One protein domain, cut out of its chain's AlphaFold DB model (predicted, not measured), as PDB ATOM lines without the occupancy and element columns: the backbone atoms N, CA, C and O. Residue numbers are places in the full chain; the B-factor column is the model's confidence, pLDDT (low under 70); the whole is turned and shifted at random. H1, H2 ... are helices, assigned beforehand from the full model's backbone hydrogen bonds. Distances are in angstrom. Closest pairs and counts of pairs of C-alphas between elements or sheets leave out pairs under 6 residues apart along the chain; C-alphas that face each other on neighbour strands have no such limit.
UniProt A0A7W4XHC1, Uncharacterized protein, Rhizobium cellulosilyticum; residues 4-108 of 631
ATOM      1  N   HIS A   4      10.449 -18.715 -96.420       42.16
ATOM      2  CA  HIS A   4       9.960 -19.710 -95.464       42.16
ATOM      3  C   HIS A   4      11.008 -20.047 -94.381       42.16
ATOM      4  O   HIS A   4      10.649 -20.299 -93.230       42.16
ATOM      5  N   GLU A   5      12.300 -19.992 -94.726       45.19
ATOM      6  CA  GLU A   5      13.421 -20.203 -93.799       45.19
ATOM      7  C   GLU A   5      13.610 -19.016 -92.850       45.19
ATOM      8  O   GLU A   5      14.055 -19.213 -91.729       45.19
ATOM      9  N   VAL A   6      13.242 -17.794 -93.253       44.28
ATOM     10  CA  VAL A   6      13.351 -16.596 -92.398       44.28
ATOM     11  C   VAL A   6      12.324 -16.625 -91.260       44.28
ATOM     12  O   VAL A   6      12.657 -16.266 -90.139       44.28
ATOM     13  N   ILE A   7      11.102 -17.107 -91.512       48.72
ATOM     14  CA  ILE A   7      10.055 -17.276 -90.482       48.72
ATOM     15  C   ILE A   7      10.419 -18.378 -89.515       48.72
ATOM     16  O   ILE A   7      10.289 -18.196 -88.310       48.72
ATOM     17  N   ALA A   8      10.829 -19.528 -90.061       51.75
ATOM     18  CA  ALA A   8      11.300 -20.636 -89.255       51.75
ATOM     19  C   ALA A   8      12.434 -20.130 -88.369       51.75
ATOM     20  O   ALA A   8      12.313 -20.218 -87.165       51.75
ATOM     21  N   LYS A   9      13.411 -19.414 -88.935       55.62
ATOM     22  CA  LYS A   9      14.532 -18.844 -88.189       55.62
ATOM     23  C   LYS A   9      14.146 -17.759 -87.178       55.62
ATOM     24  O   LYS A   9      14.773 -17.715 -86.137       55.62
ATOM     25  N   GLU A  10      13.161 -16.894 -87.423       52.16
ATOM     26  CA  GLU A  10      12.714 -15.883 -86.439       52.16
ATOM     27  C   GLU A  10      11.848 -16.491 -85.325       52.16
ATOM     28  O   GLU A  10      11.976 -16.099 -84.166       52.16
ATOM     29  N   ILE A  11      11.000 -17.474 -85.649       54.84
ATOM     30  CA  ILE A  11      10.276 -18.274 -84.652       54.84
ATOM     31  C   ILE A  11      11.283 -19.091 -83.839       54.84
ATOM     32  O   ILE A  11      11.258 -19.018 -82.619       54.84
ATOM     33  N   ASP A  12      12.195 -19.806 -84.493       57.38
ATOM     34  CA  ASP A  12      13.232 -20.628 -83.869       57.38
ATOM     35  C   ASP A  12      14.174 -19.763 -83.022       57.38
ATOM     36  O   ASP A  12      14.411 -20.103 -81.874       57.38
ATOM     37  N   LYS A  13      14.595 -18.584 -83.498       54.91
ATOM     38  CA  LYS A  13      15.389 -17.616 -82.723       54.91
ATOM     39  C   LYS A  13      14.629 -17.073 -81.512       54.91
ATOM     40  O   LYS A  13      15.190 -16.995 -80.427       54.91
ATOM     41  N   TYR A  14      13.345 -16.725 -81.654       51.78
ATOM     42  CA  TYR A  14      12.534 -16.319 -80.501       51.78
ATOM     43  C   TYR A  14      12.409 -17.454 -79.475       51.78
ATOM     44  O   TYR A  14      12.459 -17.193 -78.275       51.78
ATOM     45  N   LEU A  15      12.256 -18.701 -79.935       53.97
ATOM     46  CA  LEU A  15      12.195 -19.886 -79.078       53.97
ATOM     47  C   LEU A  15      13.548 -20.173 -78.403       53.97
ATOM     48  O   LEU A  15      13.560 -20.452 -77.210       53.97
ATOM     49  N   GLU A  16      14.667 -20.054 -79.120       54.09
ATOM     50  CA  GLU A  16      16.031 -20.192 -78.586       54.09
ATOM     51  C   GLU A  16      16.324 -19.131 -77.514       54.09
ATOM     52  O   GLU A  16      16.851 -19.459 -76.452       54.09
ATOM     53  N   ASP A  17      15.912 -17.880 -77.749       47.78
ATOM     54  CA  ASP A  17      16.165 -16.763 -76.836       47.78
ATOM     55  C   ASP A  17      15.205 -16.746 -75.622       47.78
ATOM     56  O   ASP A  17      15.571 -16.249 -74.554       47.78
ATOM     57  N   ASN A  18      13.976 -17.282 -75.734       50.41
ATOM     58  CA  ASN A  18      12.911 -17.062 -74.735       50.41
ATOM     59  C   ASN A  18      12.227 -18.316 -74.172       50.41
ATOM     60  O   ASN A  18      11.392 -18.178 -73.276       50.41
ATOM     61  N   VAL A  19      12.540 -19.535 -74.630       50.56
ATOM     62  CA  VAL A  19      11.698 -20.703 -74.318       50.56
ATOM     63  C   VAL A  19      12.488 -21.883 -73.765       50.56
ATOM     64  O   VAL A  19      13.074 -22.682 -74.482       50.56
ATOM     65  N   SER A  20      12.360 -22.071 -72.452       48.59
ATOM     66  CA  SER A  20      12.604 -23.339 -71.755       48.59
ATOM     67  C   SER A  20      11.379 -24.277 -71.765       48.59
ATOM     68  O   SER A  20      11.370 -25.297 -71.082       48.59
ATOM     69  N   HIS A  21      10.327 -23.964 -72.535       58.41
ATOM     70  CA  HIS A  21       9.079 -24.732 -72.575       58.41
ATOM     71  C   HIS A  21       8.827 -25.416 -73.931       58.41
ATOM     72  O   HIS A  21       8.208 -24.853 -74.834       58.41
ATOM     73  N   GLU A  22       9.182 -26.702 -74.009       65.62
ATOM     74  CA  GLU A  22       8.864 -27.646 -75.101       65.62
ATOM     75  C   GLU A  22       7.367 -27.628 -75.516       65.62
ATOM     76  O   GLU A  22       7.003 -27.944 -76.649       65.62
ATOM     77  N   ALA A  23       6.484 -27.174 -74.617       76.50
ATOM     78  CA  ALA A  23       5.037 -27.083 -74.808       76.50
ATOM     79  C   ALA A  23       4.535 -25.850 -75.596       76.50
ATOM     80  O   ALA A  23       3.397 -25.876 -76.072       76.50
ATOM     81  N   LEU A  24       5.327 -24.778 -75.761       82.19
ATOM     82  CA  LEU A  24       4.861 -23.551 -76.434       82.19
ATOM     83  C   LEU A  24       4.800 -23.706 -77.960       82.19
ATOM     84  O   LEU A  24       3.825 -23.305 -78.604       82.19
ATOM     85  N   LEU A  25       5.829 -24.323 -78.544       78.69
ATOM     86  CA  LEU A  25       5.967 -24.470 -79.992       78.69
ATOM     87  C   LEU A  25       4.784 -25.216 -80.647       78.69
ATOM     88  O   LEU A  25       4.278 -24.742 -81.672       78.69
ATOM     89  N   PRO A  26       4.272 -26.331 -80.081       84.50
ATOM     90  CA  PRO A  26       3.060 -26.972 -80.588       84.50
ATOM     91  C   PRO A  26       1.843 -26.035 -80.615       84.50
ATOM     92  O   PRO A  26       1.098 -26.027 -81.597       84.50
ATOM     93  N   LEU A  27       1.653 -25.204 -79.584       89.31
ATOM     94  CA  LEU A  27       0.525 -24.269 -79.516       89.31
ATOM     95  C   LEU A  27       0.645 -23.154 -80.561       89.31
ATOM     96  O   LEU A  27      -0.341 -22.848 -81.238       89.31
ATOM     97  N   LEU A  28       1.846 -22.600 -80.754       86.00
ATOM     98  CA  LEU A  28       2.116 -21.589 -81.782       86.00
ATOM     99  C   LEU A  28       1.858 -22.125 -83.194       86.00
ATOM    100  O   LEU A  28       1.199 -21.461 -83.999       86.00
ATOM    101  N   LYS A  29       2.302 -23.354 -83.487       83.25
ATOM    102  CA  LYS A  29       2.044 -24.017 -84.777       83.25
ATOM    103  C   LYS A  29       0.544 -24.224 -85.018       83.25
ATOM    104  O   LYS A  29       0.056 -23.938 -86.114       83.25
ATOM    105  N   LEU A  30      -0.199 -24.674 -84.001       88.31
ATOM    106  CA  LEU A  30      -1.652 -24.891 -84.083       88.31
ATOM    107  C   LEU A  30      -2.452 -23.589 -84.249       88.31
ATOM    108  O   LEU A  30      -3.466 -23.564 -84.958       88.31
ATOM    109  N   CYS A  31      -2.003 -22.521 -83.592       90.88
ATOM    110  CA  CYS A  31      -2.666 -21.226 -83.586       90.88
ATOM    111  C   CYS A  31      -2.261 -20.372 -84.795       90.88
ATOM    112  O   CYS A  31      -3.032 -20.253 -85.750       90.88
ATOM    113  N   LEU A  32      -1.046 -19.816 -84.771       87.12
ATOM    114  CA  LEU A  32      -0.557 -18.844 -85.744       87.12
ATOM    115  C   LEU A  32      -0.070 -19.521 -87.027       87.12
ATOM    116  O   LEU A  32      -0.495 -19.137 -88.115       87.12
ATOM    117  N   GLY A  33       0.736 -20.583 -86.918       82.38
ATOM    118  CA  GLY A  33       1.297 -21.280 -88.085       82.38
ATOM    119  C   GLY A  33       0.222 -21.776 -89.060       82.38
ATOM    120  O   GLY A  33       0.323 -21.580 -90.271       82.38
ATOM    121  N   ARG A  34      -0.875 -22.333 -88.532       88.06
ATOM    122  CA  ARG A  34      -2.054 -22.743 -89.318       88.06
ATOM    123  C   ARG A  34      -2.723 -21.581 -90.062       88.06
ATOM    124  O   ARG A  34      -3.257 -21.788 -91.153       88.06
ATOM    125  N   VAL A  35      -2.773 -20.391 -89.465       88.19
ATOM    126  CA  VAL A  35      -3.378 -19.202 -90.084       88.19
ATOM    127  C   VAL A  35      -2.453 -18.641 -91.162       88.19
ATOM    128  O   VAL A  35      -2.911 -18.455 -92.285       88.19
ATOM    129  N   LEU A  36      -1.158 -18.480 -90.876       81.81
ATOM    130  CA  LEU A  36      -0.177 -17.973 -91.845       81.81
ATOM    131  C   LEU A  36      -0.055 -18.884 -93.073       81.81
ATOM    132  O   LEU A  36      -0.093 -18.400 -94.202       81.81
ATOM    133  N   LYS A  37      -0.042 -20.211 -92.873       78.75
ATOM    134  CA  LYS A  37      -0.037 -21.190 -93.975       78.75
ATOM    135  C   LYS A  37      -1.217 -21.010 -94.938       78.75
ATOM    136  O   LYS A  37      -1.099 -21.322 -96.117       78.75
ATOM    137  N   ARG A  38      -2.361 -20.540 -94.439       81.75
ATOM    138  CA  ARG A  38      -3.562 -20.300 -95.248       81.75
ATOM    139  C   ARG A  38      -3.491 -18.994 -96.037       81.75
ATOM    140  O   ARG A  38      -4.115 -18.916 -97.085       81.75
ATOM    141  N   ILE A  39      -2.774 -17.993 -95.522       79.81
ATOM    142  CA  ILE A  39      -2.582 -16.695 -96.185       79.81
ATOM    143  C   ILE A  39      -1.652 -16.851 -97.397       79.81
ATOM    144  O   ILE A  39      -1.930 -16.286 -98.447       79.81
ATOM    145  N   GLY A  40      -0.606 -17.679 -97.296       70.69
ATOM    146  CA  GLY A  40       0.309 -17.928 -98.413       70.69
ATOM    147  C   GLY A  40       1.268 -16.757 -98.648       70.69
ATOM    148  O   GLY A  40       1.829 -16.225 -97.693       70.69
ATOM    149  N   ALA A  41       1.501 -16.375 -99.907       60.53
ATOM    150  CA  ALA A  41       2.360 -15.235-100.243       60.53
ATOM    151  C   ALA A  41       1.782 -13.919 -99.679       60.53
ATOM    152  O   ALA A  41       0.577 -13.700 -99.752       60.53
ATOM    153  N   GLY A  42       2.630 -13.057 -99.105       60.72
ATOM    154  CA  GLY A  42       2.204 -11.790 -98.489       60.72
ATOM    155  C   GLY A  42       1.774 -11.895 -97.020       60.72
ATOM    156  O   GLY A  42       1.329 -10.911 -96.435       60.72
ATOM    157  N   TRP A  43       1.937 -13.058 -96.373       65.62
ATOM    158  CA  TRP A  43       1.675 -13.213 -94.934       65.62
ATOM    159  C   TRP A  43       2.470 -12.215 -94.063       65.62
ATOM    160  O   TRP A  43       2.040 -11.920 -92.950       65.62
ATOM    161  N   GLN A  44       3.585 -11.674 -94.572       58.06
ATOM    162  CA  GLN A  44       4.422 -10.658 -93.923       58.06
ATOM    163  C   GLN A  44       3.657  -9.370 -93.592       58.06
ATOM    164  O   GLN A  44       3.982  -8.690 -92.626       58.06
ATOM    165  N   GLU A  45       2.638  -9.034 -94.382       67.12
ATOM    166  CA  GLU A  45       1.792  -7.862 -94.140       67.12
ATOM    167  C   GLU A  45       0.722  -8.139 -93.073       67.12
ATOM    168  O   GLU A  45       0.106  -7.216 -92.542       67.12
ATOM    169  N   ALA A  46       0.487  -9.416 -92.747       69.44
ATOM    170  CA  ALA A  46      -0.591  -9.850 -91.866       69.44
ATOM    171  C   ALA A  46      -0.169 -10.043 -90.401       69.44
ATOM    172  O   ALA A  46      -1.048 -10.184 -89.548       69.44
ATOM    173  N   VAL A  47       1.135 -10.103 -90.107       75.06
ATOM    174  CA  VAL A  47       1.663 -10.273 -88.746       75.06
ATOM    175  C   VAL A  47       2.982  -9.520 -88.584       75.06
ATOM    176  O   VAL A  47       3.947  -9.754 -89.309       75.06
ATOM    177  N   THR A  48       3.034  -8.614 -87.615       73.62
ATOM    178  CA  THR A  48       4.260  -7.907 -87.241       73.62
ATOM    179  C   THR A  48       5.066  -8.705 -86.212       73.62
ATOM    180  O   THR A  48       4.578  -9.658 -85.598       73.62
ATOM    181  N   ARG A  49       6.321  -8.305 -85.979       70.06
ATOM    182  CA  ARG A  49       7.154  -8.891 -84.915       70.06
ATOM    183  C   ARG A  49       6.531  -8.695 -83.526       70.06
ATOM    184  O   ARG A  49       6.624  -9.584 -82.685       70.06
ATOM    185  N   ASP A  50       5.878  -7.556 -83.310       70.62
ATOM    186  CA  ASP A  50       5.194  -7.253 -82.052       70.62
ATOM    187  C   ASP A  50       3.942  -8.122 -81.870       70.62
ATOM    188  O   ASP A  50       3.724  -8.639 -80.774       70.62
ATOM    189  N   ASP A  51       3.195  -8.393 -82.948       79.00
ATOM    190  CA  ASP A  51       2.062  -9.328 -82.922       79.00
ATOM    191  C   ASP A  51       2.509 -10.750 -82.559       79.00
ATOM    192  O   ASP A  51       1.887 -11.407 -81.724       79.00
ATOM    193  N   LEU A  52       3.599 -11.234 -83.171       77.38
ATOM    194  CA  LEU A  52       4.147 -12.563 -82.886       77.38
ATOM    195  C   LEU A  52       4.512 -12.695 -81.405       77.38
ATOM    196  O   LEU A  52       4.095 -13.656 -80.759       77.38
ATOM    197  N   ARG A  53       5.245 -11.715 -80.868       74.94
ATOM    198  CA  ARG A  53       5.625 -11.681 -79.453       74.94
ATOM    199  C   ARG A  53       4.398 -11.668 -78.547       74.94
ATOM    200  O   ARG A  53       4.300 -12.508 -77.663       74.94
ATOM    201  N   HIS A  54       3.422 -10.805 -78.823       81.50
ATOM    202  CA  HIS A  54       2.204 -10.726 -78.019       81.50
ATOM    203  C   HIS A  54       1.436 -12.063 -77.976       81.50
ATOM    204  O   HIS A  54       0.959 -12.488 -76.922       81.50
ATOM    205  N   ILE A  55       1.363 -12.773 -79.107       86.38
ATOM    206  CA  ILE A  55       0.760 -14.112 -79.182       86.38
ATOM    207  C   ILE A  55       1.577 -15.130 -78.375       86.38
ATOM    208  O   ILE A  55       0.994 -15.955 -77.664       86.38
ATOM    209  N   CYS A  56       2.908 -15.092 -78.476       81.00
ATOM    210  CA  CYS A  56       3.795 -15.949 -77.691       81.00
ATOM    211  C   CYS A  56       3.612 -15.726 -76.188       81.00
ATOM    212  O   CYS A  56       3.484 -16.703 -75.449       81.00
ATOM    213  N   ASP A  57       3.549 -14.473 -75.743       78.50
ATOM    214  CA  ASP A  57       3.390 -14.120 -74.332       78.50
ATOM    215  C   ASP A  57       2.049 -14.611 -73.791       78.50
ATOM    216  O   ASP A  57       1.990 -15.242 -72.737       78.50
ATOM    217  N   TRP A  58       0.970 -14.419 -74.554       88.50
ATOM    218  CA  TRP A  58      -0.354 -14.924 -74.193       88.50
ATOM    219  C   TRP A  58      -0.381 -16.448 -74.015       88.50
ATOM    220  O   TRP A  58      -0.945 -16.959 -73.043       88.50
ATOM    221  N   LEU A  59       0.222 -17.190 -74.946       88.12
ATOM    222  CA  LEU A  59       0.280 -18.650 -74.869       88.12
ATOM    223  C   LEU A  59       1.194 -19.129 -73.734       88.12
ATOM    224  O   LEU A  59       0.861 -20.108 -73.065       88.12
ATOM    225  N   SER A  60       2.303 -18.430 -73.495       82.75
ATOM    226  CA  SER A  60       3.239 -18.728 -72.408       82.75
ATOM    227  C   SER A  60       2.582 -18.512 -71.046       82.75
ATOM    228  O   SER A  60       2.581 -19.425 -70.223       82.75
ATOM    229  N   ALA A  61       1.912 -17.374 -70.849       80.38
ATOM    230  CA  ALA A  61       1.134 -17.098 -69.645       80.38
ATOM    231  C   ALA A  61       0.032 -18.149 -69.440       80.38
ATOM    232  O   ALA A  61      -0.153 -18.664 -68.341       80.38
ATOM    233  N   ALA A  62      -0.665 -18.553 -70.508       87.19
ATOM    234  CA  ALA A  62      -1.687 -19.592 -70.412       87.19
ATOM    235  C   ALA A  62      -1.126 -20.953 -69.966       87.19
ATOM    236  O   ALA A  62      -1.808 -21.666 -69.222       87.19
ATOM    237  N   LEU A  63       0.078 -21.320 -70.422       85.94
ATOM    238  CA  LEU A  63       0.781 -22.535 -70.006       85.94
ATOM    239  C   LEU A  63       1.192 -22.469 -68.532       85.94
ATOM    240  O   LEU A  63       0.917 -23.418 -67.794       85.94
ATOM    241  N   LEU A  64       1.788 -21.352 -68.105       79.50
ATOM    242  CA  LEU A  64       2.224 -21.127 -66.723       79.50
ATOM    243  C   LEU A  64       1.039 -21.150 -65.746       79.50
ATOM    244  O   LEU A  64       1.067 -21.884 -64.757       79.50
ATOM    245  N   ASP A  65      -0.058 -20.475 -66.094       81.69
ATOM    246  CA  ASP A  65      -1.298 -20.441 -65.305       81.69
ATOM    247  C   ASP A  65      -2.116 -21.740 -65.375       81.69
ATOM    248  O   ASP A  65      -3.167 -21.852 -64.736       81.69
ATOM    249  N   LYS A  66      -1.693 -22.720 -66.188       86.19
ATOM    250  CA  LYS A  66      -2.455 -23.949 -66.477       86.19
ATOM    251  C   LYS A  66      -3.908 -23.636 -66.846       86.19
ATOM    252  O   LYS A  66      -4.857 -24.243 -66.343       86.19
ATOM    253  N   SER A  67      -4.076 -22.655 -67.730       88.56
ATOM    254  CA  SER A  67      -5.373 -22.112 -68.117       88.56
ATOM    255  C   SER A  67      -6.384 -23.220 -68.471       88.56
ATOM    256  O   SER A  67      -6.107 -24.030 -69.360       88.56
ATOM    257  N   PRO A  68      -7.610 -23.224 -67.900       91.06
ATOM    258  CA  PRO A  68      -8.571 -24.320 -68.083       91.06
ATOM    259  C   PRO A  68      -8.971 -24.612 -69.535       91.06
ATOM    260  O   PRO A  68      -9.511 -25.676 -69.835       91.06
ATOM    261  N   TRP A  69      -8.770 -23.658 -70.449       93.62
ATOM    262  CA  TRP A  69      -9.089 -23.833 -71.863       93.62
ATOM    263  C   TRP A  69      -8.066 -24.696 -72.614       93.62
ATOM    264  O   TRP A  69      -8.435 -25.253 -73.647       93.62
ATOM    265  N   LEU A  70      -6.835 -24.843 -72.107       92.38
ATOM    266  CA  LEU A  70      -5.810 -25.700 -72.713       92.38
ATOM    267  C   LEU A  70      -6.251 -27.168 -72.714       92.38
ATOM    268  O   LEU A  70      -6.125 -27.849 -73.726       92.38
ATOM    269  N   SER A  71      -6.883 -27.618 -71.628       92.81
ATOM    270  CA  SER A  71      -7.391 -28.989 -71.484       92.81
ATOM    271  C   SER A  71      -8.696 -29.255 -72.251       92.81
ATOM    272  O   SER A  71      -9.176 -30.384 -72.288       92.81
ATOM    273  N   ARG A  72      -9.307 -28.233 -72.870       95.38
ATOM    274  CA  ARG A  72     -10.536 -28.380 -73.673       95.38
ATOM    275  C   ARG A  72     -10.175 -28.689 -75.123       95.38
ATOM    276  O   ARG A  72     -10.226 -27.806 -75.981       95.38
ATOM    277  N   ILE A  73      -9.821 -29.942 -75.373       95.94
ATOM    278  CA  ILE A  73      -9.314 -30.436 -76.659       95.94
ATOM    279  C   ILE A  73     -10.410 -30.997 -77.578       95.94
ATOM    280  O   ILE A  73     -11.490 -31.367 -77.113       95.94
ATOM    281  N   ASP A  74     -10.163 -30.977 -78.890       94.44
ATOM    282  CA  ASP A  74     -10.935 -31.710 -79.903       94.44
ATOM    283  C   ASP A  74     -10.502 -33.183 -80.000       94.44
ATOM    284  O   ASP A  74      -9.606 -33.621 -79.279       94.44
ATOM    285  N   ASP A  75     -11.133 -33.944 -80.896       94.19
ATOM    286  CA  ASP A  75     -10.887 -35.387 -81.062       94.19
ATOM    287  C   ASP A  75      -9.461 -35.709 -81.554       94.19
ATOM    288  O   ASP A  75      -9.031 -36.857 -81.514       94.19
ATOM    289  N   LEU A  76      -8.710 -34.692 -81.994       90.94
ATOM    290  CA  LEU A  76      -7.310 -34.792 -82.408       90.94
ATOM    291  C   LEU A  76      -6.343 -34.273 -81.330       90.94
ATOM    292  O   LEU A  76      -5.165 -34.064 -81.613       90.94
ATOM    293  N   GLY A  77      -6.821 -34.027 -80.107       91.25
ATOM    294  CA  GLY A  77      -5.984 -33.587 -78.991       91.25
ATOM    295  C   GLY A  77      -5.609 -32.105 -79.014       91.25
ATOM    296  O   GLY A  77      -4.715 -31.689 -78.280       91.25
ATOM    297  N   ARG A  78      -6.267 -31.278 -79.835       92.81
ATOM    298  CA  ARG A  78      -5.894 -29.865 -80.020       92.81
ATOM    299  C   ARG A  78      -6.813 -28.947 -79.217       92.81
ATOM    300  O   ARG A  78      -8.030 -29.124 -79.293       92.81
ATOM    301  N   PRO A  79      -6.305 -27.916 -78.513       96.12
ATOM    302  CA  PRO A  79      -7.160 -26.990 -77.774       96.12
ATOM    303  C   PRO A  79      -8.204 -26.323 -78.684       96.12
ATOM    304  O   PRO A  79      -7.865 -25.548 -79.585       96.12
ATOM    305  N   LYS A  80      -9.496 -26.572 -78.420       95.12
ATOM    306  CA  LYS A  80     -10.628 -26.102 -79.246       95.12
ATOM    307  C   LYS A  80     -10.607 -24.591 -79.462       95.12
ATOM    308  O   LYS A  80     -11.092 -24.115 -80.482       95.12
ATOM    309  N   LYS A  81     -10.064 -23.831 -78.505       95.19
ATOM    310  CA  LYS A  81      -9.938 -22.369 -78.578       95.19
ATOM    311  C   LYS A  81      -9.043 -21.929 -79.740       95.19
ATOM    312  O   LYS A  81      -9.468 -21.097 -80.533       95.19
ATOM    313  N   LEU A  82      -7.866 -22.540 -79.890       94.88
ATOM    314  CA  LEU A  82      -6.895 -22.188 -80.937       94.88
ATOM    315  C   LEU A  82      -7.408 -22.527 -82.339       94.88
ATOM    316  O   LEU A  82      -7.093 -21.841 -83.313       94.88
ATOM    317  N   MET A  83      -8.251 -23.556 -82.440       94.25
ATOM    318  CA  MET A  83      -8.809 -24.008 -83.714       94.25
ATOM    319  C   MET A  83      -9.858 -23.051 -84.301       94.25
ATOM    320  O   MET A  83     -10.110 -23.098 -85.507       94.25
ATOM    321  N   LYS A  84     -10.424 -22.147 -83.487       93.19
ATOM    322  CA  LYS A  84     -11.469 -21.194 -83.905       93.19
ATOM    323  C   LYS A  84     -10.948 -20.022 -84.733       93.19
ATOM    324  O   LYS A  84     -11.728 -19.406 -85.449       93.19
ATOM    325  N   PHE A  85      -9.657 -19.708 -84.656       94.75
ATOM    326  CA  PHE A  85      -9.119 -18.544 -85.353       94.75
ATOM    327  C   PHE A  85      -8.978 -18.788 -86.860       94.75
ATOM    328  O   PHE A  85      -8.522 -19.847 -87.306       94.75
ATOM    329  N   SER A  86      -9.368 -17.798 -87.657       89.88
ATOM    330  CA  SER A  86      -9.192 -17.782 -89.114       89.88
ATOM    331  C   SER A  86      -8.271 -16.661 -89.594       89.88
ATOM    332  O   SER A  86      -7.807 -16.730 -90.727       89.88
ATOM    333  N   THR A  87      -7.978 -15.674 -88.741       91.69
ATOM    334  CA  THR A  87      -7.160 -14.492 -89.044       91.69
ATOM    335  C   THR A  87      -6.209 -14.187 -87.888       91.69
ATOM    336  O   THR A  87      -6.516 -14.505 -86.738       91.69
ATOM    337  N   VAL A  88      -5.074 -13.540 -88.183       88.38
ATOM    338  CA  VAL A  88      -4.098 -13.099 -87.166       88.38
ATOM    339  C   VAL A  88      -4.747 -12.110 -86.195       88.38
ATOM    340  O   VAL A  88      -4.683 -12.301 -84.986       88.38
ATOM    341  N   LYS A  89      -5.509 -11.140 -86.720       90.31
ATOM    342  CA  LYS A  89      -6.289 -10.177 -85.925       90.31
ATOM    343  C   LYS A  89      -7.227 -10.844 -84.910       90.31
ATOM    344  O   LYS A  89      -7.412 -10.327 -83.815       90.31
ATOM    345  N   GLY A  90      -7.819 -11.989 -85.260       93.56
ATOM    346  CA  GLY A  90      -8.670 -12.747 -84.341       93.56
ATOM    347  C   GLY A  90      -7.895 -13.390 -83.189       93.56
ATOM    348  O   GLY A  90      -8.433 -13.483 -82.090       93.56
ATOM    349  N   ILE A  91      -6.648 -13.810 -83.428       93.88
ATOM    350  CA  ILE A  91      -5.760 -14.333 -82.380       93.88
ATOM    351  C   ILE A  91      -5.377 -13.196 -81.428       93.88
ATOM    352  O   ILE A  91      -5.551 -13.338 -80.220       93.88
ATOM    353  N   ILE A  92      -4.931 -12.062 -81.982       90.00
ATOM    354  CA  ILE A  92      -4.542 -10.865 -81.220       90.00
ATOM    355  C   ILE A  92      -5.693 -10.405 -80.320       90.00
ATOM    356  O   ILE A  92      -5.512 -10.274 -79.119       90.00
ATOM    357  N   ALA A  93      -6.911 -10.295 -80.858       90.19
ATOM    358  CA  ALA A  93      -8.070  -9.871 -80.073       90.19
ATOM    359  C   ALA A  93      -8.385 -10.798 -78.879       90.19
ATOM    360  O   ALA A  93      -8.930 -10.353 -77.866       90.19
ATOM    361  N   GLU A  94      -8.078 -12.096 -78.977       93.25
ATOM    362  CA  GLU A  94      -8.242 -13.009 -77.844       93.25
ATOM    363  C   GLU A  94      -7.100 -12.883 -76.829       93.25
ATOM    364  O   GLU A  94      -7.359 -12.982 -75.627       93.25
ATOM    365  N   ALA A  95      -5.872 -12.639 -77.291       89.25
ATOM    366  CA  ALA A  95      -4.747 -12.308 -76.422       89.25
ATOM    367  C   ALA A  95      -5.029 -11.012 -75.631       89.25
ATOM    368  O   ALA A  95      -4.975 -11.028 -74.398       89.25
ATOM    369  N   ASP A  96      -5.504  -9.956 -76.302       86.88
ATOM    370  CA  ASP A  96      -5.950  -8.695 -75.690       86.88
ATOM    371  C   ASP A  96      -7.041  -8.927 -74.634       86.88
ATOM    372  O   ASP A  96      -7.012  -8.384 -73.524       86.88
ATOM    373  N   LYS A  97      -8.022  -9.781 -74.949       88.38
ATOM    374  CA  LYS A  97      -9.097 -10.130 -74.013       88.38
ATOM    375  C   LYS A  97      -8.560 -10.833 -72.769       88.38
ATOM    376  O   LYS A  97      -9.028 -10.556 -71.663       88.38
ATOM    377  N   SER A  98      -7.598 -11.737 -72.934       85.75
ATOM    378  CA  SER A  98      -6.909 -12.378 -71.813       85.75
ATOM    379  C   SER A  98      -6.176 -11.352 -70.944       85.75
ATOM    380  O   SER A  98      -6.277 -11.435 -69.719       85.75
ATOM    381  N   MET A  99      -5.548 -10.338 -71.547       83.69
ATOM    382  CA  MET A  99      -4.908  -9.243 -70.810       83.69
ATOM    383  C   MET A  99      -5.903  -8.391 -70.018       83.69
ATOM    384  O   MET A  99      -5.620  -8.020 -68.883       83.69
ATOM    385  N   LEU A 100      -7.101  -8.127 -70.550       84.56
ATOM    386  CA  LEU A 100      -8.146  -7.408 -69.806       84.56
ATOM    387  C   LEU A 100      -8.609  -8.176 -68.562       84.56
ATOM    388  O   LEU A 100      -8.792  -7.581 -67.499       84.56
ATOM    389  N   VAL A 101      -8.781  -9.495 -68.678       84.19
ATOM    390  CA  VAL A 101      -9.139 -10.353 -67.538       84.19
ATOM    391  C   VAL A 101      -8.013 -10.369 -66.504       84.19
ATOM    392  O   VAL A 101      -8.271 -10.234 -65.307       84.19
ATOM    393  N   PHE A 102      -6.763 -10.481 -66.955       82.56
ATOM    394  CA  PHE A 102      -5.593 -10.402 -66.085       82.56
ATOM    395  C   PHE A 102      -5.536  -9.062 -65.337       82.56
ATOM    396  O   PHE A 102      -5.372  -9.045 -64.114       82.56
ATOM    397  N   ALA A 103      -5.764  -7.953 -66.047       83.00
ATOM    398  CA  ALA A 103      -5.761  -6.607 -65.488       83.00
ATOM    399  C   ALA A 103      -6.830  -6.409 -64.404       83.00
ATOM    400  O   ALA A 103      -6.557  -5.800 -63.372       83.00
ATOM    401  N   GLN A 104      -8.030  -6.968 -64.591       84.25
ATOM    402  CA  GLN A 104      -9.087  -6.930 -63.572       84.25
ATOM    403  C   GLN A 104      -8.688  -7.655 -62.282       84.25
ATOM    404  O   GLN A 104      -9.072  -7.225 -61.196       84.25
ATOM    405  N   LYS A 105      -7.916  -8.742 -62.393       82.94
ATOM    406  CA  LYS A 105      -7.485  -9.547 -61.246       82.94
ATOM    407  C   LYS A 105      -6.298  -8.925 -60.498       82.94
ATOM    408  O   LYS A 105      -6.280  -8.987 -59.272       82.94
ATOM    409  N   HIS A 106      -5.347  -8.310 -61.202       83.19
ATOM    410  CA  HIS A 106      -4.068  -7.871 -60.615       83.19
ATOM    411  C   HIS A 106      -3.886  -6.340 -60.567       83.19
ATOM    412  O   HIS A 106      -2.942  -5.852 -59.957       83.19
ATOM    413  N   GLY A 107      -4.800  -5.543 -61.131       77.75
ATOM    414  CA  GLY A 107      -4.658  -4.077 -61.179       77.75
ATOM    415  C   GLY A 107      -4.728  -3.373 -59.818       77.75
ATOM    416  O   GLY A 107      -4.186  -2.282 -59.662       77.75
ATOM    417  N   ASN A 108      -5.356  -4.006 -58.821       80.75
ATOM    418  CA  ASN A 108      -5.475  -3.488 -57.451       80.75
ATOM    419  C   ASN A 108      -4.459  -4.111 -56.479       80.75
ATOM    420  O   ASN A 108      -4.598  -3.952 -55.262       80.75
TER     421      ASN A 108
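This is residues 4 to 108 of the 631 residues of an uncharacterized protein of Rhizobium cellulosilyticum (UniProt A0A7W4XHC1). What shape is this? A helical hairpin, H2 and H3, forms the core, with H5 packed across one side and H1 set loosely on the opposite side. Short H4 packs on H2 after a long loop, and residues 100 to 108 stick out, of which 100 to 106 belong to H5. What is it built of? The 105 printed residues have five named helices, H1 H2 H3 H4 H5, and no named strand: all helix, with mostly crossed packing. The whole is compact, with a radius of gyration of the C-alphas of 13.9 A and spans of 43 by 33 by 26 A.

Where is the first helix? H1, residues 4 to 18, is close but not clearly touching H2, residues 24 to 39; their closest C-alphas, Leu 15 and Leu 25, are 7.8 A apart. What touches H2, the hub? Its residues 24 to 28 alone touch H3, residues 49 to 64, in a hairpin at 37 degrees, only just steep; the closest C-alphas, Leu 24 and Ser 60, are 6.5 A apart. It touches H4, residues 80 to 83, closest at C-alphas Cys 31 and Leu 82, 5.1 A, with residues 27 to 31 alone, and H5, residues 88 to 106, closest at C-alphas Val 35 and Val 88, 6.8 A, with residues 31 to 36 alone. Do H3 and H5 meet? Residues 51 to 58 of H3 alone touch H5, the same way at a steep tilt of 50 degrees; the closest C-alphas, Trp 58 and Ala 95, are 5.6 A apart. Are the backbones complete? Every O i to N i+4 pair is within hydrogen-bond range in H1, H3 and H5, but 8 of 12 in H2; H4 is too short for one.

Where are the anchors? C-alpha 4 begins H1 at (9.960, -19.710, -95.464), and C-alpha 106 ends H5 at (-4.068, -7.871, -60.615). How long are the helices? H1 spans 21.1 A, H2 22.2 A with a kink of 34 degrees near residue 32, H3 22.5 A and H5 27.1 A.

How far does it reach? The C-alphas farthest apart, Ala 41 and Asn 108, are 45.1 A apart; the printed part has no cut. Which link is long? H3 to H4, residues 65 to 79. Where is confidence low? Residues 4 to 22 and 41 to 46 have pLDDT under 70.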